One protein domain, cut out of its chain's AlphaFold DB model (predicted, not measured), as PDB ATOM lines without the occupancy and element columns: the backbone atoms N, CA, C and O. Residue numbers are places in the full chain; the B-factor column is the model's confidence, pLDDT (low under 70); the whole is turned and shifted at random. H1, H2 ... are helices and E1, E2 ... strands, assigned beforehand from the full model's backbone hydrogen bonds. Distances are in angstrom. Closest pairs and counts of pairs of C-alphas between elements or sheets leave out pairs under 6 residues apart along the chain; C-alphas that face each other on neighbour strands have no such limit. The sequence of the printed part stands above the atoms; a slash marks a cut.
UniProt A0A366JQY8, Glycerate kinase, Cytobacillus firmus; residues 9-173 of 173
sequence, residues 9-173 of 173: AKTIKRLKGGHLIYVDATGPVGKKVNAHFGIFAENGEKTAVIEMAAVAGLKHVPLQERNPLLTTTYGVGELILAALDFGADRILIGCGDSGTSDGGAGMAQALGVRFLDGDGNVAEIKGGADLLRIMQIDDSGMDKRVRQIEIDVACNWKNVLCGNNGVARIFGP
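What this domain is: This is residues 9 to 173 of the 173 residues of the protein "Glycerate kinase" of Cytobacillus firmus (UniProt A0A366JQY8). Look first for a strongly twisted sheet of five strands, E1, E2, E3, E4 and E7, curled round the longest helix, H3, with H1 packed on its other face. At the first end of H3, H4 packs on it, and beyond H4 lie the small sheet E5 E6, H5 and long loops. The 165 printed residues hold seven helices and seven strands, in the order H1 E1 E2 E3 H2 H3 E4 H4 E5 H5 E6 H6 E7 H7; the class is mixed. The large sheet, order E1 E2 E3 E4 E7, is mixed and E5 E6 antiparallel; the whole is compact, radius of gyration of the C-alphas 16.0 A, spans 48 by 36 by 31 A.

Where its parts are: Find E1 at residues 19 to 26, 21.5 A long, E2 at 32 to 42, 31.7 A, E3 at 45 to 51, 19.6 A, E4 at 90 to 94, 13.6 A, and E7 at 150 to 154, 13.1 A. H3, residues 74 to 85, runs 16.9 A from C-alpha 74 at (-20.804, -34.966, -30.900). H1, residues 9 to 16, begins at C-alpha 9 at (-20.749, -51.596, -40.424). The other elements are H2, residues 53 to 56; H4, 105 to 110; E5, 114 to 116; H5, 128 to 133; E6, 136 to 138; H6, 144 to 147; and H7, 167 to 171, ending with C-alpha 171 at (-21.272, -48.886, -17.287).

How they stand to each other: Start at the meander E1 E2 E3, each strand the antiparallel neighbour of the one before: both pairs are hairpins, with N 21 and O 37 at 2.9 A and N 38 and O 49 at 2.8 A. E4 is parallel to E3, N 50 and O 92 at 2.8 A, and to E7, N 93 and O 152 at 2.8 A. E3, H2 H3 and E4 form a strand-helix-strand unit, two parallel neighbour strands with helices between, its crossover right-handed. H1 and H3 lie on opposite faces, three layers with the sheet between; H1 is over E2, height 7.6 A, closest C-alphas Ala 9 and Gly 38, 4.7 A. H2 is at the sheet's level and touches H3, C-alphas Val 55 and Gly 75 being closest at 5.9 A. With residues 74 to 78 alone H3 touches H4, C-alphas Tyr 74 and Gly 106 closest at 4.0 A, a steep tilt of 40 degrees, the same way. E5 and E6 pair through N 114 and O 138, 2.8 A. H5 is close to H4 but not clearly touching, H6 likewise to H3; H7 touches no helix. O i to N i+4 pairs are within hydrogen-bond range throughout H1, H3, H4 and H7; H5 has 0 of 2 but 3 of 3 O i to N i+3 pairs, and H2 and H6 are too short.

The domain as a whole: The C-alphas farthest apart, Gly 17 and Asp 119, are 51.2 A apart. The printed part has no cut. Long links join H2 to H3, E5 to H5 and E7 to H7. Mean pLDDT of the printed part is 94.5, and no printed residue is under 70.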
ATOM      1  N   ALA A   9     -20.827 -52.169 -39.081       78.75
ATOM      2  CA  ALA A   9     -20.749 -51.596 -40.424       78.75
ATOM      3  C   ALA A   9     -19.811 -52.390 -41.344       78.75
ATOM      4  O   ALA A   9     -20.147 -52.650 -42.502       78.75
ATOM      5  N   LYS A  10     -18.659 -52.857 -40.837       80.44
ATOM      6  CA  LYS A  10     -17.759 -53.750 -41.600       80.44
ATOM      7  C   LYS A  10     -18.430 -55.080 -41.948       80.44
ATOM      8  O   LYS A  10     -18.234 -55.606 -43.046       80.44
ATOM      9  N   THR A  11     -19.227 -55.618 -41.031       80.50
ATOM     10  CA  THR A  11     -19.970 -56.865 -41.231       80.50
ATOM     11  C   THR A  11     -21.079 -56.679 -42.259       80.50
ATOM     12  O   THR A  11     -21.175 -57.481 -43.188       80.50
ATOM     13  N   ILE A  12     -21.856 -55.596 -42.160       77.50
ATOM     14  CA  ILE A  12     -22.908 -55.288 -43.135       77.50
ATOM     15  C   ILE A  12     -22.314 -55.053 -44.524       77.50
ATOM     16  O   ILE A  12     -22.807 -55.631 -45.490       77.50
ATOM     17  N   LYS A  13     -21.191 -54.332 -44.632       80.62
ATOM     18  CA  LYS A  13     -20.444 -54.193 -45.889       80.62
ATOM     19  C   LYS A  13     -20.168 -55.555 -46.536       80.62
ATOM     20  O   LYS A  13     -20.459 -55.750 -47.712       80.62
ATOM     21  N   ARG A  14     -19.616 -56.500 -45.766       80.31
ATOM     22  CA  ARG A  14     -19.263 -57.842 -46.254       80.31
ATOM     23  C   ARG A  14     -20.488 -58.641 -46.705       80.31
ATOM     24  O   ARG A  14     -20.383 -59.387 -47.669       80.31
ATOM     25  N   LEU A  15     -21.615 -58.511 -46.006       84.31
ATOM     26  CA  LEU A  15     -22.824 -59.299 -46.270       84.31
ATOM     27  C   LEU A  15     -23.710 -58.710 -47.376       84.31
ATOM     28  O   LEU A  15     -24.366 -59.466 -48.082       84.31
ATOM     29  N   LYS A  16     -23.736 -57.382 -47.521       87.00
ATOM     30  CA  LYS A  16     -24.636 -56.653 -48.431       87.00
ATOM     31  C   LYS A  16     -23.923 -56.021 -49.632       87.00
ATOM     32  O   LYS A  16     -24.548 -55.306 -50.401       87.00
ATOM     33  N   GLY A  17     -22.616 -56.255 -49.790       85.06
ATOM     34  CA  GLY A  17     -21.829 -55.691 -50.894       85.06
ATOM     35  C   GLY A  17     -21.650 -54.171 -50.818       85.06
ATOM     36  O   GLY A  17     -21.476 -53.523 -51.844       85.06
ATOM     37  N   GLY A  18     -21.719 -53.599 -49.614       88.69
ATOM     38  CA  GLY A  18     -21.628 -52.156 -49.395       88.69
ATOM     39  C   GLY A  18     -20.203 -51.590 -49.420       88.69
ATOM     40  O   GLY A  18     -19.213 -52.275 -49.705       88.69
ATOM     41  N   HIS A  19     -20.079 -50.328 -49.006       90.81
ATOM     42  CA  HIS A  19     -18.812 -49.607 -48.861       90.81
ATOM     43  C   HIS A  19     -18.698 -48.937 -47.487       90.81
ATOM     44  O   HIS A  19     -19.695 -48.761 -46.795       90.81
ATOM     45  N   LEU A  20     -17.471 -48.593 -47.081       94.00
ATOM     46  CA  LEU A  20     -17.249 -47.714 -45.930       94.00
ATOM     47  C   LEU A  20     -16.987 -46.306 -46.440       94.00
ATOM     48  O   LEU A  20     -16.167 -46.134 -47.345       94.00
ATOM     49  N   ILE A  21     -17.642 -45.334 -45.822       95.75
ATOM     50  CA  ILE A  21     -17.385 -43.914 -46.014       95.75
ATOM     51  C   ILE A  21     -16.639 -43.424 -44.779       95.75
ATOM     52  O   ILE A  21     -17.116 -43.606 -43.660       95.75
ATOM     53  N   TYR A  22     -15.450 -42.861 -44.986       95.88
ATOM     54  CA  TYR A  22     -14.600 -42.339 -43.919       95.88
ATOM     55  C   TYR A  22     -14.828 -40.841 -43.749       95.88
ATOM     56  O   TYR A  22     -14.962 -40.121 -44.740       95.88
ATOM     57  N   VAL A  23     -14.880 -40.388 -42.498       96.56
ATOM     58  CA  VAL A  23     -15.189 -39.004 -42.127       96.56
ATOM     59  C   VAL A  23     -14.324 -38.606 -40.937       96.56
ATOM     60  O   VAL A  23     -14.270 -39.327 -39.939       96.56
ATOM     61  N   ASP A  24     -13.686 -37.440 -41.017       97.81
ATOM     62  CA  ASP A  24     -13.026 -36.836 -39.861       97.81
ATOM     63  C   ASP A  24     -14.080 -36.223 -38.932       97.81
ATOM     64  O   ASP A  24     -14.595 -35.125 -39.159       97.81
ATOM     65  N   ALA A  25     -14.401 -36.945 -37.863       98.31
ATOM     66  CA  ALA A  25     -15.433 -36.580 -36.899       98.31
ATOM     67  C   ALA A  25     -14.827 -36.321 -35.517       98.31
ATOM     68  O   ALA A  25     -13.692 -36.690 -35.218       98.31
ATOM     69  N   THR A  26     -15.569 -35.637 -34.662       98.56
ATOM     70  CA  THR A  26     -15.158 -35.265 -33.310       98.56
ATOM     71  C   THR A  26     -15.245 -36.486 -32.406       98.56
ATOM     72  O   THR A  26     -16.329 -36.982 -32.107       98.56
ATOM     73  N   GLY A  27     -14.089 -36.982 -31.978       98.06
ATOM     74  CA  GLY A  27     -13.988 -38.094 -31.049       98.06
ATOM     75  C   GLY A  27     -14.468 -37.735 -29.640       98.06
ATOM     76  O   GLY A  27     -14.719 -36.565 -29.335       98.06
ATOM     77  N   PRO A  28     -14.527 -38.724 -28.732       97.94
ATOM     78  CA  PRO A  28     -15.138 -38.559 -27.419       97.94
ATOM     79  C   PRO A  28     -14.412 -37.535 -26.547       97.94
ATOM     80  O   PRO A  28     -15.036 -36.964 -25.673       97.94
ATOM     81  N   VAL A  29     -13.129 -37.264 -26.794       97.69
ATOM     82  CA  VAL A  29     -12.319 -36.270 -26.059       97.69
ATOM     83  C   VAL A  29     -12.163 -34.940 -26.817       97.69
ATOM     84  O   VAL A  29     -11.219 -34.190 -26.586       97.69
ATOM     85  N   GLY A  30     -13.031 -34.669 -27.799       96.62
ATOM     86  CA  GLY A  30     -13.035 -33.433 -28.594       96.62
ATOM     87  C   GLY A  30     -11.978 -33.360 -29.706       96.62
ATOM     88  O   GLY A  30     -12.008 -32.450 -30.532       96.62
ATOM     89  N   LYS A  31     -11.050 -34.320 -29.774       96.81
ATOM     90  CA  LYS A  31     -10.060 -34.436 -30.860       96.81
ATOM     91  C   LYS A  31     -10.690 -35.108 -32.077       96.81
ATOM     92  O   LYS A  31     -11.490 -36.027 -31.917       96.81
ATOM     93  N   LYS A  32     -10.301 -34.704 -33.289       97.88
ATOM     94  CA  LYS A  32     -10.757 -35.380 -34.512       97.88
ATOM     95  C   LYS A  32     -10.235 -36.818 -34.572       97.88
ATOM     96  O   LYS A  32      -9.080 -37.085 -34.237       97.88
ATOM     97  N   VAL A  33     -11.099 -37.729 -35.000       97.31
ATOM     98  CA  VAL A  33     -10.801 -39.135 -35.270       97.31
ATOM     99  C   VAL A  33     -11.262 -39.467 -36.684       97.31
ATOM    100  O   VAL A  33     -12.306 -38.989 -37.130       97.31
ATOM    101  N   ASN A  34     -10.497 -40.307 -37.377       96.50
ATOM    102  CA  ASN A  34     -10.913 -40.854 -38.662       96.50
ATOM    103  C   ASN A  34     -11.951 -41.959 -38.407       96.50
ATOM    104  O   ASN A  34     -11.607 -43.117 -38.141       96.50
ATOM    105  N   ALA A  35     -13.217 -41.556 -38.402       96.38
ATOM    106  CA  ALA A  35     -14.368 -42.415 -38.189       96.38
ATOM    107  C   ALA A  35     -14.912 -42.933 -39.524       96.38
ATOM    108  O   ALA A  35     -14.433 -42.584 -40.604       96.38
ATOM    109  N   HIS A  36     -15.914 -43.803 -39.462       95.06
ATOM    110  CA  HIS A  36     -16.572 -44.307 -40.659       95.06
ATOM    111  C   HIS A  36     -18.008 -44.739 -40.389       95.06
ATOM    112  O   HIS A  36     -18.366 -45.095 -39.267       95.06
ATOM    113  N   PHE A  37     -18.795 -44.788 -41.459       96.25
ATOM    114  CA  PHE A  37     -20.068 -45.495 -41.511       96.25
ATOM    115  C   PHE A  37     -20.107 -46.414 -42.738       96.25
ATOM    116  O   PHE A  37     -19.382 -46.219 -43.717       96.25
ATOM    117  N   GLY A  38     -20.915 -47.465 -42.666       95.56
ATOM    118  CA  GLY A  38     -21.185 -48.352 -43.791       95.56
ATOM    119  C   GLY A  38     -22.340 -47.824 -44.630       95.56
ATOM    120  O   GLY A  38     -23.258 -47.217 -44.094       95.56
ATOM    121  N   ILE A  39     -22.324 -48.086 -45.930       95.44
ATOM    122  CA  ILE A  39     -23.449 -47.791 -46.813       95.44
ATOM    123  C   ILE A  39     -23.677 -48.947 -47.775       95.44
ATOM    124  O   ILE A  39     -22.724 -49.501 -48.328       95.44
ATOM    125  N   PHE A  40     -24.932 -49.331 -47.962       94.88
ATOM    126  CA  PHE A  40     -25.334 -50.322 -48.953       94.88
ATOM    127  C   PHE A  40     -26.679 -49.930 -49.558       94.88
ATOM    128  O   PHE A  40     -27.382 -49.081 -49.012       94.88
ATOM    129  N   ALA A  41     -27.013 -50.531 -50.696       94.44
ATOM    130  CA  ALA A  41     -28.316 -50.369 -51.318       94.44
ATOM    131  C   ALA A  41     -28.964 -51.738 -51.519       94.44
ATOM    132  O   ALA A  41     -28.314 -52.672 -51.990       94.44
ATOM    133  N   GLU A  42     -30.238 -51.857 -51.170       91.25
ATOM    134  CA  GLU A  42     -31.033 -53.067 -51.348       91.25
ATOM    135  C   GLU A  42     -32.446 -52.658 -51.771       91.25
ATOM    136  O   GLU A  42     -33.019 -51.732 -51.213       91.25
ATOM    137  N   ASN A  43     -32.999 -53.300 -52.804       92.25
ATOM    138  CA  ASN A  43     -34.340 -52.995 -53.333       92.25
ATOM    139  C   ASN A  43     -34.583 -51.515 -53.709       92.25
ATOM    140  O   ASN A  43     -35.719 -51.054 -53.707       92.25
ATOM    141  N   GLY A  44     -33.523 -50.779 -54.067       91.75
ATOM    142  CA  GLY A  44     -33.598 -49.357 -54.423       91.75
ATOM    143  C   GLY A  44     -33.529 -48.390 -53.237       91.75
ATOM    144  O   GLY A  44     -33.523 -47.188 -53.467       91.75
ATOM    145  N   GLU A  45     -33.422 -48.895 -52.007       94.94
ATOM    146  CA  GLU A  45     -33.250 -48.108 -50.782       94.94
ATOM    147  C   GLU A  45     -31.777 -48.106 -50.361       94.94
ATOM    148  O   GLU A  45     -31.123 -49.154 -50.363       94.94
ATOM    149  N   LYS A  46     -31.237 -46.938 -50.003       95.94
ATOM    150  CA  LYS A  46     -29.867 -46.783 -49.514       95.94
ATOM    151  C   LYS A  46     -29.852 -46.706 -47.990       95.94
ATOM    152  O   LYS A  46     -30.306 -45.731 -47.401       95.94
ATOM    153  N   THR A  47     -29.247 -47.690 -47.339       96.81
ATOM    154  CA  THR A  47     -29.153 -47.741 -45.877       96.81
ATOM    155  C   THR A  47     -27.740 -47.401 -45.414       96.81
ATOM    156  O   THR A  47     -26.762 -48.026 -45.840       96.81
ATOM    157  N   ALA A  48     -27.628 -46.433 -44.506       97.31
ATOM    158  CA  ALA A  48     -26.397 -46.162 -43.774       97.31
ATOM    159  C   ALA A  48     -26.356 -46.956 -42.463       97.31
ATOM    160  O   ALA A  48     -27.357 -47.084 -41.765       97.31
ATOM    161  N   VAL A  49     -25.181 -47.468 -42.110       96.06
ATOM    162  CA  VAL A  49     -24.934 -48.214 -40.873       96.06
ATOM    163  C   VAL A  49     -23.867 -47.492 -40.070       96.06
ATOM    164  O   VAL A  49     -22.698 -47.471 -40.459       96.06
ATOM    165  N   ILE A  50     -24.270 -46.904 -38.953       95.69
ATOM    166  CA  ILE A  50     -23.408 -46.117 -38.078       95.69
ATOM    167  C   ILE A  50     -23.043 -46.956 -36.858       95.69
ATOM    168  O   ILE A  50     -23.901 -47.479 -36.153       95.69
ATOM    169  N   GLU A  51     -21.746 -47.057 -36.594       92.38
ATOM    170  CA  GLU A  51     -21.211 -47.609 -35.354       92.38
ATOM    171  C   GLU A  51     -20.835 -46.457 -34.428       92.38
ATOM    172  O   GLU A  51     -19.872 -45.738 -34.703       92.38
ATOM    173  N   MET A  52     -21.528 -46.302 -33.297       92.81
ATOM    174  CA  MET A  52     -21.135 -45.309 -32.292       92.81
ATOM    175  C   MET A  52     -19.676 -45.510 -31.863       92.81
ATOM    176  O   MET A  52     -18.915 -44.547 -31.771       92.81
ATOM    177  N   ALA A  53     -19.253 -46.763 -31.677       93.19
ATOM    178  CA  ALA A  53     -17.892 -47.112 -31.287       93.19
ATOM    179  C   ALA A  53     -16.814 -46.629 -32.276       93.19
ATOM    180  O   ALA A  53     -15.668 -46.430 -31.874       93.19
ATOM    181  N   ALA A  54     -17.156 -46.424 -33.555       94.25
ATOM    182  CA  ALA A  54     -16.223 -45.950 -34.577       94.25
ATOM    183  C   ALA A  54     -15.870 -44.459 -34.449       94.25
ATOM    184  O   ALA A  54     -14.906 -44.020 -35.074       94.25
ATOM    185  N   VAL A  55     -16.633 -43.693 -33.661       97.12
ATOM    186  CA  VAL A  55     -16.393 -42.260 -33.436       97.12
ATOM    187  C   VAL A  55     -16.340 -41.892 -31.958       97.12
ATOM    188  O   VAL A  55     -15.447 -41.164 -31.551       97.12
ATOM    189  N   ALA A  56     -17.239 -42.439 -31.142       96.88
ATOM    190  CA  ALA A  56     -17.405 -42.149 -29.719       96.88
ATOM    191  C   ALA A  56     -17.091 -43.367 -28.828       96.88
ATOM    192  O   ALA A  56     -17.501 -43.419 -27.672       96.88
ATOM    193  N   GLY A  57     -16.384 -44.369 -29.357       95.19
ATOM    194  CA  GLY A  57     -16.043 -45.588 -28.623       95.19
ATOM    195  C   GLY A  57     -14.952 -45.407 -27.569       95.19
ATOM    196  O   GLY A  57     -14.078 -44.550 -27.703       95.19
ATOM    197  N   LEU A  58     -14.941 -46.276 -26.553       94.25
ATOM    198  CA  LEU A  58     -13.950 -46.251 -25.466       94.25
ATOM    199  C   LEU A  58     -12.505 -46.389 -25.975       94.25
ATOM    200  O   LEU A  58     -11.581 -45.831 -25.384       94.25
ATOM    201  N   LYS A  59     -12.302 -47.068 -27.112       94.00
ATOM    202  CA  LYS A  59     -10.999 -47.171 -27.793       94.00
ATOM    203  C   LYS A  59     -10.402 -45.820 -28.206       94.00
ATOM    204  O   LYS A  59      -9.190 -45.722 -28.367       94.00
ATOM    205  N   HIS A  60     -11.235 -44.790 -28.367       96.19
ATOM    206  CA  HIS A  60     -10.813 -43.432 -28.709       96.19
ATOM    207  C   HIS A  60     -10.552 -42.555 -27.476       96.19
ATOM    208  O   HIS A  60     -10.216 -41.383 -27.633       96.19
ATOM    209  N   VAL A  61     -10.686 -43.101 -26.260       96.81
ATOM    210  CA  VAL A  61     -10.432 -42.391 -25.001       96.81
ATOM    211  C   VAL A  61      -9.131 -42.909 -24.373       96.81
ATOM    212  O   VAL A  61      -9.116 -44.008 -23.798       96.81
ATOM    213  N   PRO A  62      -8.025 -42.142 -24.455       96.06
ATOM    214  CA  PRO A  62      -6.792 -42.467 -23.746       96.06
ATOM    215  C   PRO A  62      -7.048 -42.668 -22.251       96.06
ATOM    216  O   PRO A  62      -7.885 -41.978 -21.675       96.06
ATOM    217  N   LEU A  63      -6.325 -43.590 -21.606       95.44
ATOM    218  CA  LEU A  63      -6.578 -43.982 -20.213       95.44
ATOM    219  C   LEU A  63      -6.593 -42.781 -19.250       95.44
ATOM    220  O   LEU A  63      -7.462 -42.687 -18.394       95.44
ATOM    221  N   GLN A  64      -5.669 -41.841 -19.442       96.62
ATOM    222  CA  GLN A  64      -5.538 -40.611 -18.662       96.62
ATOM    223  C   GLN A  64      -6.629 -39.561 -18.945       96.62
ATOM    224  O   GLN A  64      -6.781 -38.617 -18.179       96.62
ATOM    225  N   GLU A  65      -7.380 -39.718 -20.038       95.44
ATOM    226  CA  GLU A  65      -8.499 -38.855 -20.437       95.44
ATOM    227  C   GLU A  65      -9.860 -39.540 -20.185       95.44
ATOM    228  O   GLU A  65     -10.899 -38.996 -20.557       95.44
ATOM    229  N   ARG A  66      -9.889 -40.724 -19.543       94.94
ATOM    230  CA  ARG A  66     -11.132 -41.437 -19.200       94.94
ATOM    231  C   ARG A  66     -11.870 -40.744 -18.067       94.94
ATOM    232  O   ARG A  66     -11.780 -41.126 -16.905       94.94
ATOM    233  N   ASN A  67     -12.624 -39.724 -18.444       95.62
ATOM    234  CA  ASN A  67     -13.548 -39.041 -17.569       95.62
ATOM    235  C   ASN A  67     -14.911 -38.914 -18.271       95.62
ATOM    236  O   ASN A  67     -15.058 -38.053 -19.140       95.62
ATOM    237  N   PRO A  68     -15.919 -39.728 -17.900       92.56
ATOM    238  CA  PRO A  68     -17.231 -39.723 -18.551       92.56
ATOM    239  C   PRO A  68     -17.995 -38.397 -18.396       92.56
ATOM    240  O   PRO A  68     -18.947 -38.143 -19.130       92.56
ATOM    241  N   LEU A  69     -17.568 -37.524 -17.476       96.25
ATOM    242  CA  LEU A  69     -18.105 -36.171 -17.329       96.25
ATOM    243  C   LEU A  69     -17.644 -35.219 -18.439       96.25
ATOM    244  O   LEU A  69     -18.269 -34.179 -18.633       96.25
ATOM    245  N   LEU A  70     -16.561 -35.561 -19.139       97.38
ATOM    246  CA  LEU A  70     -15.896 -34.720 -20.135       97.38
ATOM    247  C   LEU A  70     -15.923 -35.323 -21.541       97.38
ATOM    248  O   LEU A  70     -15.351 -34.734 -22.454       97.38
ATOM    249  N   THR A  71     -16.533 -36.496 -21.718       97.75
ATOM    250  CA  THR A  71     -16.600 -37.146 -23.023       97.75
ATOM    251  C   THR A  71     -17.924 -36.892 -23.730       97.75
ATOM    252  O   THR A  71     -18.982 -36.870 -23.102       97.75
ATOM    253  N   THR A  72     -17.863 -36.715 -25.050       98.38
ATOM    254  CA  THR A  72     -18.992 -36.270 -25.878       98.38
ATOM    255  C   THR A  72     -19.353 -37.243 -26.997       98.38
ATOM    256  O   THR A  72     -18.497 -37.907 -27.578       98.38
ATOM    257  N   THR A  73     -20.634 -37.278 -27.349       98.31
ATOM    258  CA  THR A  73     -21.171 -37.991 -28.515       98.31
ATOM    259  C   THR A  73     -21.262 -37.130 -29.775       98.31
ATOM    260  O   THR A  73     -21.835 -37.576 -30.766       98.31
ATOM    261  N   TYR A  74     -20.688 -35.921 -29.787       98.69
ATOM    262  CA  TYR A  74     -20.804 -34.966 -30.900       98.69
ATOM    263  C   TYR A  74     -20.513 -35.577 -32.279       98.69
ATOM    264  O   TYR A  74     -21.310 -35.431 -33.205       98.69
ATOM    265  N   GLY A  75     -19.435 -36.357 -32.402       98.38
ATOM    266  CA  GLY A  75     -19.088 -37.002 -33.668       98.38
ATOM    267  C   GLY A  75     -20.097 -38.034 -34.169       98.38
ATOM    268  O   GLY A  75     -20.135 -38.302 -35.365       98.38
ATOM    269  N   VAL A  76     -20.959 -38.585 -33.308       98.25
ATOM    270  CA  VAL A  76     -22.071 -39.445 -33.749       98.25
ATOM    271  C   VAL A  76     -23.058 -38.635 -34.588       98.25
ATOM    272  O   VAL A  76     -23.486 -39.100 -35.641       98.25
ATOM    273  N   GLY A  77     -23.371 -37.404 -34.168       98.50
ATOM    274  CA  GLY A  77     -24.226 -36.508 -34.945       98.50
ATOM    275  C   GLY A  77     -23.573 -36.096 -36.264       98.50
ATOM    276  O   GLY A  77     -24.241 -36.098 -37.293       98.50
ATOM    277  N   GLU A  78     -22.255 -35.861 -36.275       98.75
ATOM    278  CA  GLU A  78     -21.507 -35.620 -37.522       98.75
ATOM    279  C   GLU A  78     -21.596 -36.812 -38.494       98.75
ATOM    280  O   GLU A  78     -21.775 -36.603 -39.692       98.75
ATOM    281  N   LEU A  79     -21.540 -38.060 -38.007       98.44
ATOM    282  CA  LEU A  79     -21.732 -39.239 -38.863       98.44
ATOM    283  C   LEU A  79     -23.164 -39.359 -39.399       98.44
ATOM    284  O   LEU A  79     -23.342 -39.753 -40.550       98.44
ATOM    285  N   ILE A  80     -24.176 -39.017 -38.597       98.50
ATOM    286  CA  ILE A  80     -25.576 -38.991 -39.048       98.50
ATOM    287  C   ILE A  80     -25.742 -37.959 -40.168       98.50
ATOM    288  O   ILE A  80     -26.296 -38.288 -41.214       98.50
ATOM    289  N   LEU A  81     -25.213 -36.743 -39.999       98.62
ATOM    290  CA  LEU A  81     -25.241 -35.716 -41.045       98.62
ATOM    291  C   LEU A  81     -24.511 -36.177 -42.307       98.62
ATOM    292  O   LEU A  81     -25.064 -36.072 -43.397       98.62
ATOM    293  N   ALA A  82     -23.324 -36.771 -42.169       98.38
ATOM    294  CA  ALA A  82     -22.576 -37.291 -43.309       98.38
ATOM    295  C   ALA A  82     -23.335 -38.407 -44.054       98.38
ATOM    296  O   ALA A  82     -23.305 -38.462 -45.283       98.38
ATOM    297  N   ALA A  83     -24.048 -39.280 -43.336       98.12
ATOM    298  CA  ALA A  83     -24.904 -40.301 -43.940       98.12
ATOM    299  C   ALA A  83     -26.085 -39.687 -44.711       98.12
ATOM    300  O   ALA A  83     -26.388 -40.120 -45.827       98.12
ATOM    301  N   LEU A  84     -26.717 -38.653 -44.148       98.25
ATOM    302  CA  LEU A  84     -27.787 -37.897 -44.802       98.25
ATOM    303  C   LEU A  84     -27.286 -37.152 -46.046       98.25
ATOM    304  O   LEU A  84     -27.966 -37.138 -47.070       98.25
ATOM    305  N   ASP A  85     -26.091 -36.566 -45.990       98.12
ATOM    306  CA  ASP A  85     -25.446 -35.902 -47.128       98.12
ATOM    307  C   ASP A  85     -25.086 -36.899 -48.237       98.12
ATOM    308  O   ASP A  85     -25.154 -36.576 -49.423       98.12
ATOM    309  N   PHE A  86     -24.790 -38.149 -47.871       96.88
ATOM    310  CA  PHE A  86     -24.615 -39.249 -48.823       96.88
ATOM    311  C   PHE A  86     -25.944 -39.778 -49.401       96.88
ATOM    312  O   PHE A  86     -25.957 -40.707 -50.223       96.88
ATOM    313  N   GLY A  87     -27.070 -39.190 -48.988       96.56
ATOM    314  CA  GLY A  87     -28.415 -39.525 -49.434       96.56
ATOM    315  C   GLY A  87     -28.843 -40.914 -48.985       96.56
ATOM    316  O   GLY A  87     -29.281 -41.698 -49.827       96.56
ATOM    317  N   ALA A  88     -28.601 -41.258 -47.719       97.50
ATOM    318  CA  ALA A  88     -29.224 -42.417 -47.096       97.50
ATOM    319  C   ALA A  88     -30.742 -42.198 -46.975       97.50
ATOM    320  O   ALA A  88     -31.182 -41.108 -46.615       97.50
ATOM    321  N   ASP A  89     -31.514 -43.245 -47.249       97.19
ATOM    322  CA  ASP A  89     -32.971 -43.307 -47.088       97.19
ATOM    323  C   ASP A  89     -33.367 -43.899 -45.724       97.19
ATOM    324  O   ASP A  89     -34.481 -43.698 -45.247       97.19
ATOM    325  N   ARG A  90     -32.431 -44.610 -45.082       97.38
ATOM    326  CA  ARG A  90     -32.566 -45.194 -43.744       97.38
ATOM    327  C   ARG A  90     -31.224 -45.225 -43.024       97.38
ATOM    328  O   ARG A  90     -30.180 -45.409 -43.655       97.38
ATOM    329  N   ILE A  91     -31.242 -45.093 -41.701       97.81
ATOM    330  CA  ILE A  91     -30.047 -45.201 -40.858       97.81
ATOM    331  C   ILE A  91     -30.247 -46.303 -39.818       97.81
ATOM    332  O   ILE A  91     -31.244 -46.336 -39.111       97.81
ATOM    333  N   LEU A  92     -29.258 -47.179 -39.685       95.69
ATOM    334  CA  LEU A  92     -29.165 -48.167 -38.619       95.69
ATOM    335  C   LEU A  92     -27.981 -47.816 -37.716       95.69
ATOM    336  O   LEU A  92     -26.846 -47.758 -38.186       95.69
ATOM    337  N   ILE A  93     -28.225 -47.595 -36.426       95.00
ATOM    338  CA  ILE A  93     -27.206 -47.173 -35.455       95.00
ATOM    339  C   ILE A  93     -26.962 -48.278 -34.429       95.00
ATOM    340  O   ILE A  93     -27.878 -48.704 -33.729       95.00
ATOM    341  N   GLY A  94     -25.711 -48.715 -34.302       92.31
ATOM    342  CA  GLY A  94     -25.245 -49.561 -33.204       92.31
ATOM    343  C   GLY A  94     -24.720 -48.732 -32.033       92.31
ATOM    344  O   GLY A  94     -23.865 -47.865 -32.233       92.31
ATOM    345  N   CYS A  95     -25.220 -48.996 -30.821       86.06
ATOM    346  CA  CYS A  95     -24.944 -48.205 -29.609       86.06
ATOM    347  C   CYS A  95     -24.025 -48.906 -28.584       86.06
ATOM    348  O   CYS A  95     -24.066 -48.583 -27.397       86.06
ATOM    349  N   GLY A  96     -23.215 -49.870 -29.022       86.00
ATOM    350  CA  GLY A  96     -22.246 -50.571 -28.172       86.00
ATOM    351  C   GLY A  96     -20.916 -49.830 -27.968       86.00
ATOM    352  O   GLY A  96     -20.565 -48.922 -28.725       86.00
ATOM    353  N   ASP A  97     -20.160 -50.260 -26.953       88.38
ATOM    354  CA  ASP A  97     -18.749 -49.909 -26.693       88.38
ATOM    355  C   ASP A  97     -18.416 -48.403 -26.603       88.38
ATOM    356  O   ASP A  97     -17.300 -47.967 -26.912       88.38
ATOM    357  N   SER A  98     -19.373 -47.580 -26.161       91.75
ATOM    358  CA  SER A  98     -19.195 -46.132 -26.017       91.75
ATOM    359  C   SER A  98     -18.172 -45.754 -24.939       91.75
ATOM    360  O   SER A  98     -18.137 -46.350 -23.866       91.75
ATOM    361  N   GLY A  99     -17.402 -44.694 -25.180       94.19
ATOM    362  CA  GLY A  99     -16.517 -44.042 -24.205       94.19
ATOM    363  C   GLY A  99     -17.132 -42.791 -23.568       94.19
ATOM    364  O   GLY A  99     -16.402 -41.901 -23.133       94.19
ATOM    365  N   THR A 100     -18.462 -42.676 -23.585       96.31
ATOM    366  CA  THR A 100     -19.207 -41.433 -23.327       96.31
ATOM    367  C   THR A 100     -20.324 -41.615 -22.312       96.31
ATOM    368  O   THR A 100     -20.932 -42.680 -22.256       96.31
ATOM    369  N   SER A 101     -20.655 -40.552 -21.573       95.94
ATOM    370  CA  SER A 101     -21.805 -40.523 -20.656       95.94
ATOM    371  C   SER A 101     -22.512 -39.159 -20.661       95.94
ATOM    372  O   SER A 101     -22.891 -38.644 -19.610       95.94
ATOM    373  N   ASP A 102     -22.698 -38.569 -21.845       96.19
ATOM    374  CA  ASP A 102     -23.355 -37.266 -22.040       96.19
ATOM    375  C   ASP A 102     -24.848 -37.366 -22.395       96.19
ATOM    376  O   ASP A 102     -25.452 -36.394 -22.844       96.19
ATOM    377  N   GLY A 103     -25.448 -38.550 -22.243       94.69
ATOM    378  CA  GLY A 103     -26.862 -38.782 -22.546       94.69
ATOM    379  C   GLY A 103     -27.244 -38.580 -24.019       94.69
ATOM    380  O   GLY A 103     -28.429 -38.460 -24.311       94.69
ATOM    381  N   GLY A 104     -26.273 -38.521 -24.940       96.25
ATOM    382  CA  GLY A 104     -26.520 -38.216 -26.351       96.25
ATOM    383  C   GLY A 104     -26.647 -36.718 -26.648       96.25
ATOM    384  O   GLY A 104     -27.003 -36.344 -27.765       96.25
ATOM    385  N   ALA A 105     -26.369 -35.844 -25.676       97.94
ATOM    386  CA  ALA A 105     -26.510 -34.404 -25.860       97.94
ATOM    387  C   ALA A 105     -25.496 -33.833 -26.860       97.94
ATOM    388  O   ALA A 105     -25.861 -32.973 -27.658       97.94
ATOM    389  N   GLY A 106     -24.262 -34.352 -26.897       98.31
ATOM    390  CA  GLY A 106     -23.297 -33.990 -27.933       98.31
ATOM    391  C   GLY A 106     -23.820 -34.302 -29.335       98.31
ATOM    392  O   GLY A 106     -23.805 -33.431 -30.204       98.31
ATOM    393  N   MET A 107     -24.335 -35.518 -29.549       98.50
ATOM    394  CA  MET A 107     -24.960 -35.925 -30.813       98.50
ATOM    395  C   MET A 107     -26.114 -34.989 -31.191       98.50
ATOM    396  O   MET A 107     -26.152 -34.492 -32.313       98.50
ATOM    397  N   ALA A 108     -27.034 -34.714 -30.265       98.38
ATOM    398  CA  ALA A 108     -28.160 -33.816 -30.515       98.38
ATOM    399  C   ALA A 108     -27.694 -32.395 -30.884       98.38
ATOM    400  O   ALA A 108     -28.227 -31.795 -31.819       98.38
ATOM    401  N   GLN A 109     -26.661 -31.880 -30.206       98.25
ATOM    402  CA  GLN A 109     -26.068 -30.574 -30.498       98.25
ATOM    403  C   GLN A 109     -25.482 -30.513 -31.913       98.25
ATOM    404  O   GLN A 109     -25.722 -29.545 -32.632       98.25
ATOM    405  N   ALA A 110     -24.759 -31.551 -32.341       98.38
ATOM    406  CA  ALA A 110     -24.249 -31.650 -33.709       98.38
ATOM    407  C   ALA A 110     -25.380 -31.658 -34.752       98.38
ATOM    408  O   ALA A 110     -25.231 -31.081 -35.824       98.38
ATOM    409  N   LEU A 111     -26.530 -32.249 -34.418       98.56
ATOM    410  CA  LEU A 111     -27.719 -32.265 -35.274       98.56
ATOM    411  C   LEU A 111     -28.508 -30.945 -35.275       98.56
ATOM    412  O   LEU A 111     -29.490 -30.851 -36.006       98.56
ATOM    413  N   GLY A 112     -28.104 -29.936 -34.495       98.25
ATOM    414  CA  GLY A 112     -28.727 -28.607 -34.459       98.25
ATOM    415  C   GLY A 112     -29.665 -28.352 -33.274       98.25
ATOM    416  O   GLY A 112     -30.308 -27.301 -33.220       98.25
ATOM    417  N   VAL A 113     -29.753 -29.277 -32.312       98.56
ATOM    418  CA  VAL A 113     -30.461 -29.034 -31.045       98.56
ATOM    419  C   VAL A 113     -29.668 -28.042 -30.197       98.56
ATOM    420  O   VAL A 113     -28.452 -28.152 -30.051       98.56
ATOM    421  N   ARG A 114     -30.360 -27.069 -29.607       98.31
ATOM    422  CA  ARG A 114     -29.779 -26.102 -28.675       98.31
ATOM    423  C   ARG A 114     -30.171 -26.468 -27.250       98.31
ATOM    424  O   ARG A 114     -31.335 -26.744 -26.970       98.31
ATOM    425  N   PHE A 115     -29.201 -26.432 -26.350       98.31
ATOM    426  CA  PHE A 115     -29.423 -26.566 -24.915       98.31
ATOM    427  C   PHE A 115     -29.319 -25.181 -24.286       98.31
ATOM    428  O   PHE A 115     -28.408 -24.430 -24.628       98.31
ATOM    429  N   LEU A 116     -30.257 -24.827 -23.412       98.25
ATOM    430  CA  LEU A 116     -30.303 -23.522 -22.760       98.25
ATOM    431  C   LEU A 116     -30.106 -23.667 -21.251       98.25
ATOM    432  O   LEU A 116     -30.633 -24.605 -20.641       98.25
ATOM    433  N   ASP A 117     -29.353 -22.743 -20.662       96.69
ATOM    434  CA  ASP A 117     -29.165 -22.645 -19.215       96.69
ATOM    435  C   ASP A 117     -30.318 -21.900 -18.515       96.69
ATOM    436  O   ASP A 117     -31.333 -21.557 -19.126       96.69
ATOM    437  N   GLY A 118     -30.184 -21.681 -17.204       95.56
ATOM    438  CA  GLY A 118     -31.193 -20.991 -16.392       95.56
ATOM    439  C   GLY A 118     -31.415 -19.521 -16.742       95.56
ATOM    440  O   GLY A 118     -32.467 -18.987 -16.399       95.56
ATOM    441  N   ASP A 119     -30.483 -18.902 -17.464       95.88
ATOM    442  CA  ASP A 119     -30.597 -17.526 -17.942       95.88
ATOM    443  C   ASP A 119     -31.152 -17.465 -19.379       95.88
ATOM    444  O   ASP A 119     -31.321 -16.384 -19.945       95.88
ATOM    445  N   GLY A 120     -31.454 -18.623 -19.983       95.62
ATOM    446  CA  GLY A 120     -31.919 -18.740 -21.364       95.62
ATOM    447  C   GLY A 120     -30.803 -18.612 -22.405       95.62
ATOM    448  O   GLY A 120     -31.095 -18.511 -23.599       95.62
ATOM    449  N   ASN A 121     -29.532 -18.622 -21.988       96.69
ATOM    450  CA  ASN A 121     -28.396 -18.579 -22.901       96.69
ATOM    451  C   ASN A 121     -28.101 -19.969 -23.461       96.69
ATOM    452  O   ASN A 121     -28.322 -20.983 -22.802       96.69
ATOM    453  N   VAL A 122     -27.549 -20.021 -24.676       96.75
ATOM    454  CA  VAL A 122     -27.107 -21.285 -25.273       96.75
ATOM    455  C   VAL A 122     -25.918 -21.834 -24.489       96.75
ATOM    456  O   VAL A 122     -24.852 -21.222 -24.438       96.75
ATOM    457  N   ALA A 123     -26.101 -23.021 -23.921       95.62
ATOM    458  CA  ALA A 123     -25.084 -23.779 -23.222       95.62
ATOM    459  C   ALA A 123     -24.433 -24.783 -24.180       95.62
ATOM    460  O   ALA A 123     -25.075 -25.711 -24.668       95.62
ATOM    461  N   GLU A 124     -23.133 -24.619 -24.415       94.50
ATOM    462  CA  GLU A 124     -22.346 -25.592 -25.169       94.50
ATOM    463  C   GLU A 124     -22.146 -26.864 -24.330       94.50
ATOM    464  O   GLU A 124     -21.690 -26.789 -23.187       94.50
ATOM    465  N   ILE A 125     -22.474 -28.027 -24.893       95.62
ATOM    466  CA  ILE A 125     -22.249 -29.337 -24.276       95.62
ATOM    467  C   ILE A 125     -20.919 -29.909 -24.764       95.62
ATOM    468  O   ILE A 125     -20.739 -30.156 -25.958       95.62
ATOM    469  N   LYS A 126     -19.998 -30.144 -23.829       94.00
ATOM    470  CA  LYS A 126     -18.677 -30.756 -24.041       94.00
ATOM    471  C   LYS A 126     -18.557 -32.118 -23.361       94.00
ATOM    472  O   LYS A 126     -17.698 -32.903 -23.744       94.00
ATOM    473  N   GLY A 127     -19.431 -32.429 -22.408       95.88
ATOM    474  CA  GLY A 127     -19.547 -33.751 -21.801       95.88
ATOM    475  C   GLY A 127     -20.711 -33.856 -20.818       95.88
ATOM    476  O   GLY A 127     -21.520 -32.939 -20.675       95.88
ATOM    477  N   GLY A 128     -20.803 -34.989 -20.116       95.44
ATOM    478  CA  GLY A 128     -21.922 -35.278 -19.213       95.44
ATOM    479  C   GLY A 128     -22.096 -34.314 -18.037       95.44
ATOM    480  O   GLY A 128     -23.224 -34.118 -17.591       95.44
ATOM    481  N   ALA A 129     -21.032 -33.662 -17.549       96.88
ATOM    482  CA  ALA A 129     -21.163 -32.669 -16.474       96.88
ATOM    483  C   ALA A 129     -21.987 -31.444 -16.893       96.88
ATOM    484  O   ALA A 129     -22.651 -30.830 -16.057       96.88
ATOM    485  N   ASP A 130     -21.974 -31.102 -18.181       96.50
ATOM    486  CA  ASP A 130     -22.667 -29.923 -18.693       96.50
ATOM    487  C   ASP A 130     -24.189 -30.076 -18.652       96.50
ATOM    488  O   ASP A 130     -24.902 -29.077 -18.598       96.50
ATOM    489  N   LEU A 131     -24.695 -31.312 -18.585       95.94
ATOM    490  CA  LEU A 131     -26.126 -31.587 -18.455       95.94
ATOM    491  C   LEU A 131     -26.728 -30.991 -17.177       95.94
ATOM    492  O   LEU A 131     -27.913 -30.679 -17.149       95.94
ATOM    493  N   LEU A 132     -25.922 -30.801 -16.126       95.69
ATOM    494  CA  LEU A 132     -26.389 -30.303 -14.830       95.69
ATOM    495  C   LEU A 132     -26.843 -28.839 -14.859       95.69
ATOM    496  O   LEU A 132     -27.571 -28.421 -13.963       95.69
ATOM    497  N   ARG A 133     -26.407 -28.058 -15.856       95.00
ATOM    498  CA  ARG A 133     -26.796 -26.645 -16.010       95.00
ATOM    499  C   ARG A 133     -27.939 -26.431 -17.004       95.00
ATOM    500  O   ARG A 133     -28.336 -25.290 -17.213       95.00
ATOM    501  N   ILE A 134     -28.438 -27.492 -17.638       97.38
ATOM    502  CA  ILE A 134     -29.443 -27.380 -18.696       97.38
ATOM    503  C   ILE A 134     -30.838 -27.280 -18.099       97.38
ATOM    504  O   ILE A 134     -31.264 -28.144 -17.337       97.38
ATOM    505  N   MET A 135     -31.560 -26.241 -18.510       97.69
ATOM    506  CA  MET A 135     -32.926 -25.962 -18.076       97.69
ATOM    507  C   MET A 135     -33.946 -26.139 -19.200       97.69
ATOM    508  O   MET A 135     -35.106 -26.443 -18.928       97.69
ATOM    509  N   GLN A 136     -33.527 -25.988 -20.459       98.12
ATOM    510  CA  GLN A 136     -34.409 -26.149 -21.610       98.12
ATOM    511  C   GLN A 136     -33.674 -26.761 -22.807       98.12
ATOM    512  O   GLN A 136     -32.488 -26.525 -23.026       98.12
ATOM    513  N   ILE A 137     -34.409 -27.549 -23.592       98.25
ATOM    514  CA  ILE A 137     -33.973 -28.107 -24.875       98.25
ATOM    515  C   ILE A 137     -34.815 -27.452 -25.972       98.25
ATOM    516  O   ILE A 137     -36.041 -27.426 -25.878       98.25
ATOM    517  N   ASP A 138     -34.155 -26.924 -26.996       98.06
ATOM    518  CA  ASP A 138     -34.771 -26.327 -28.176       98.06
ATOM    519  C   ASP A 138     -34.299 -27.067 -29.437       98.06
ATOM    520  O   ASP A 138     -33.167 -26.909 -29.899       98.06
ATOM    521  N   ASP A 139     -35.185 -27.880 -30.005       97.56
ATOM    522  CA  ASP A 139     -34.941 -28.701 -31.192       97.56
ATOM    523  C   ASP A 139     -35.428 -28.039 -32.497       97.56
ATOM    524  O   ASP A 139     -35.455 -28.676 -33.558       97.56
ATOM    525  N   SER A 140     -35.800 -26.753 -32.464       97.44
ATOM    526  CA  SER A 140     -36.250 -26.013 -33.653       97.44
ATOM    527  C   SER A 140     -35.175 -25.921 -34.740       97.44
ATOM    528  O   SER A 140     -35.501 -25.878 -35.927       97.44
ATOM    529  N   GLY A 141     -33.900 -25.932 -34.336       96.62
ATOM    530  CA  GLY A 141     -32.733 -25.907 -35.219       96.62
ATOM    531  C   GLY A 141     -32.292 -27.275 -35.739       96.62
ATOM    532  O   GLY A 141     -31.363 -27.328 -36.543       96.62
ATOM    533  N   MET A 142     -32.933 -28.368 -35.308       98.06
ATOM    534  CA  MET A 142     -32.525 -29.717 -35.696       98.06
ATOM    535  C   MET A 142     -32.658 -29.933 -37.211       98.06
ATOM    536  O   MET A 142     -33.676 -29.547 -37.801       98.06
ATOM    537  N   ASP A 143     -31.664 -30.580 -37.832       98.25
ATOM    538  CA  ASP A 143     -31.683 -30.923 -39.258       98.25
ATOM    539  C   ASP A 143     -32.986 -31.661 -39.599       98.25
ATOM    540  O   ASP A 143     -33.312 -32.718 -39.055       98.25
ATOM    541  N   LYS A 144     -33.766 -31.069 -40.507       97.38
ATOM    542  CA  LYS A 144     -35.120 -31.532 -40.826       97.38
ATOM    543  C   LYS A 144     -35.133 -32.953 -41.380       97.38
ATOM    544  O   LYS A 144     -36.124 -33.651 -41.174       97.38
ATOM    545  N   ARG A 145     -34.053 -33.389 -42.038       98.00
ATOM    546  CA  ARG A 145     -33.932 -34.733 -42.617       98.00
ATOM    547  C   ARG A 145     -33.955 -35.812 -41.536       98.00
ATOM    548  O   ARG A 145     -34.528 -36.870 -41.759       98.00
ATOM    549  N   VAL A 146     -33.447 -35.514 -40.335       96.69
ATOM    550  CA  VAL A 146     -33.484 -36.432 -39.180       96.69
ATOM    551  C   VAL A 146     -34.922 -36.784 -38.789       96.69
ATOM    552  O   VAL A 146     -35.181 -37.906 -38.375       96.69
ATOM    553  N   ARG A 147     -35.877 -35.856 -38.951       94.50
ATOM    554  CA  ARG A 147     -37.303 -36.113 -38.667       94.50
ATOM    555  C   ARG A 147     -38.029 -36.862 -39.790       94.50
ATOM    556  O   ARG A 147     -39.167 -37.271 -39.595       94.50
ATOM    557  N   GLN A 148     -37.426 -36.955 -40.971       95.44
ATOM    558  CA  GLN A 148     -38.059 -37.497 -42.178       95.44
ATOM    559  C   GLN A 148     -37.595 -38.918 -42.499       95.44
ATOM    560  O   GLN A 148     -38.315 -39.651 -43.169       95.44
ATOM    561  N   ILE A 149     -36.402 -39.282 -42.040       96.62
ATOM    562  CA  ILE A 149     -35.773 -40.569 -42.304       96.62
ATOM    563  C   ILE A 149     -36.105 -41.590 -41.209       96.62
ATOM    564  O   ILE A 149     -36.288 -41.232 -40.044       96.62
ATOM    565  N   GLU A 150     -36.140 -42.875 -41.561       97.12
ATOM    566  CA  GLU A 150     -36.218 -43.957 -40.578       97.12
ATOM    567  C   GLU A 150     -34.839 -44.175 -39.934       97.12
ATOM    568  O   GLU A 150     -33.832 -44.353 -40.629       97.12
ATOM    569  N   ILE A 151     -34.788 -44.142 -38.598       96.94
ATOM    570  CA  ILE A 151     -33.580 -44.407 -37.812       96.94
ATOM    571  C   ILE A 151     -33.860 -45.555 -36.846       96.94
ATOM    572  O   ILE A 151     -34.586 -45.390 -35.866       96.94
ATOM    573  N   ASP A 152     -33.237 -46.701 -37.092       95.31
ATOM    574  CA  ASP A 152     -33.276 -47.846 -36.190       95.31
ATOM    575  C   ASP A 152     -32.062 -47.862 -35.284       95.31
ATOM    576  O   ASP A 152     -30.928 -47.649 -35.718       95.31
ATOM    577  N   VAL A 153     -32.287 -48.199 -34.020       92.88
ATOM    578  CA  VAL A 153     -31.222 -48.268 -33.025       92.88
ATOM    579  C   VAL A 153     -31.098 -49.692 -32.505       92.88
ATOM    580  O   VAL A 153     -31.969 -50.195 -31.790       92.88
ATOM    581  N   ALA A 154     -29.979 -50.341 -32.820       90.44
ATOM    582  CA  ALA A 154     -29.590 -51.590 -32.189       90.44
ATOM    583  C   ALA A 154     -29.122 -51.284 -30.758       90.44
ATOM    584  O   ALA A 154     -28.022 -50.781 -30.533       90.44
ATOM    585  N   CYS A 155     -29.987 -51.558 -29.781       83.50
ATOM    586  CA  CYS A 155     -29.726 -51.292 -28.371       83.50
ATOM    587  C   CYS A 155     -30.176 -52.450 -27.472       83.50
ATOM    588  O   CYS A 155     -31.019 -53.276 -27.830       83.50
ATOM    589  N   ASN A 156     -29.610 -52.508 -26.267       83.62
ATOM    590  CA  ASN A 156     -30.058 -53.428 -25.233       83.62
ATOM    591  C   ASN A 156     -31.237 -52.812 -24.470       83.62
ATOM    592  O   ASN A 156     -31.049 -51.929 -23.639       83.62
ATOM    593  N   TRP A 157     -32.442 -53.328 -24.709       80.12
ATOM    594  CA  TRP A 157     -33.694 -52.874 -24.087       80.12
ATOM    595  C   TRP A 157     -33.730 -52.954 -22.550       80.12
ATOM    596  O   TRP A 157     -34.624 -52.386 -21.929       80.12
ATOM    597  N   LYS A 158     -32.775 -53.649 -21.914       85.75
ATOM    598  CA  LYS A 158     -32.636 -53.677 -20.448       85.75
ATOM    599  C   LYS A 158     -31.941 -52.438 -19.883       85.75
ATOM    600  O   LYS A 158     -32.024 -52.202 -18.679       85.75
ATOM    601  N   ASN A 159     -31.240 -51.678 -20.721       85.12
ATOM    602  CA  ASN A 159     -30.547 -50.470 -20.306       85.12
ATOM    603  C   ASN A 159     -31.572 -49.359 -20.069       85.12
ATOM    604  O   ASN A 159     -32.340 -49.011 -20.962       85.12
ATOM    605  N   VAL A 160     -31.566 -48.782 -18.868       91.44
ATOM    606  CA  VAL A 160     -32.411 -47.633 -18.516       91.44
ATOM    607  C   VAL A 160     -31.550 -46.395 -18.310       91.44
ATOM    608  O   VAL A 160     -30.400 -46.489 -17.887       91.44
ATOM    609  N   LEU A 161     -32.093 -45.215 -18.613       91.31
ATOM    610  CA  LEU A 161     -31.314 -43.975 -18.606       91.31
ATOM    611  C   LEU A 161     -30.791 -43.614 -17.203       91.31
ATOM    612  O   LEU A 161     -29.631 -43.251 -17.042       91.31
ATOM    613  N   CYS A 162     -31.642 -43.726 -16.182       93.19
ATOM    614  CA  CYS A 162     -31.367 -43.271 -14.817       93.19
ATOM    615  C   CYS A 162     -31.816 -44.300 -13.766       93.19
ATOM    616  O   CYS A 162     -32.499 -45.277 -14.069       93.19
ATOM    617  N   GLY A 163     -31.453 -44.052 -12.505       92.56
ATOM    618  CA  GLY A 163     -31.846 -44.872 -11.356       92.56
ATOM    619  C   GLY A 163     -30.814 -45.937 -10.977       92.56
ATOM    620  O   GLY A 163     -29.658 -45.899 -11.398       92.56
ATOM    621  N   ASN A 164     -31.231 -46.898 -10.151       91.75
ATOM    622  CA  ASN A 164     -30.336 -47.923  -9.595       91.75
ATOM    623  C   ASN A 164     -29.766 -48.874 -10.654       91.75
ATOM    624  O   ASN A 164     -28.678 -49.404 -10.466       91.75
ATOM    625  N   ASN A 165     -30.472 -49.030 -11.774       91.44
ATOM    626  CA  ASN A 165     -30.022 -49.808 -12.927       91.44
ATOM    627  C   ASN A 165     -29.647 -48.901 -14.116       91.44
ATOM    628  O   ASN A 165     -29.637 -49.347 -15.261       91.44
ATOM    629  N   GLY A 166     -29.405 -47.612 -13.854       92.94
ATOM    630  CA  GLY A 166     -29.092 -46.620 -14.876       92.94
ATOM    631  C   GLY A 166     -27.762 -46.898 -15.571       92.94
ATOM    632  O   GLY A 166     -26.800 -47.323 -14.926       92.94
ATOM    633  N   VAL A 167     -27.683 -46.591 -16.867       91.19
ATOM    634  CA  VAL A 167     -26.480 -46.823 -17.681       91.19
ATOM    635  C   VAL A 167     -25.222 -46.188 -17.087       91.19
ATOM    636  O   VAL A 167     -24.195 -46.851 -17.017       91.19
ATOM    637  N   ALA A 168     -25.309 -44.966 -16.550       91.62
ATOM    638  CA  ALA A 168     -24.164 -44.296 -15.927       91.62
ATOM    639  C   ALA A 168     -23.653 -45.022 -14.666       91.62
ATOM    640  O   ALA A 168     -22.466 -44.981 -14.362       91.62
ATOM    641  N   ARG A 169     -24.535 -45.709 -13.926       92.50
ATOM    642  CA  ARG A 169     -24.161 -46.466 -12.722       92.50
ATOM    643  C   ARG A 169     -23.591 -47.840 -13.065       92.50
ATOM    644  O   ARG A 169     -22.685 -48.294 -12.377       92.50
ATOM    645  N   ILE A 170     -24.144 -48.499 -14.085       91.06
ATOM    646  CA  ILE A 170     -23.742 -49.853 -14.489       91.06
ATOM    647  C   ILE A 170     -22.458 -49.835 -15.327       91.06
ATOM    648  O   ILE A 170     -21.591 -50.669 -15.100       91.06
ATOM    649  N   PHE A 171     -22.347 -48.910 -16.284       88.62
ATOM    650  CA  PHE A 171     -21.272 -48.886 -17.287       88.62
ATOM    651  C   PHE A 171     -20.267 -47.741 -17.093       88.62
ATOM    652  O   PHE A 171     -19.325 -47.625 -17.868       88.62
ATOM    653  N   GLY A 172     -20.487 -46.870 -16.104       86.44
ATOM    654  CA  GLY A 172     -19.562 -45.787 -15.768       86.44
ATOM    655  C   GLY A 172     -18.234 -46.236 -15.132       86.44
ATOM    656  O   GLY A 172     -17.215 -45.647 -15.497       86.44
ATOM    657  N   PRO A 173     -18.222 -47.200 -14.181       87.25
ATOM    658  CA  PRO A 173     -16.992 -47.769 -13.612       87.25
ATOM    659  C   PRO A 173     -16.152 -48.550 -14.631       87.25
ATOM    660  O   PRO A 173     -14.908 -48.415 -14.578       87.25
TER     661      PRO A 173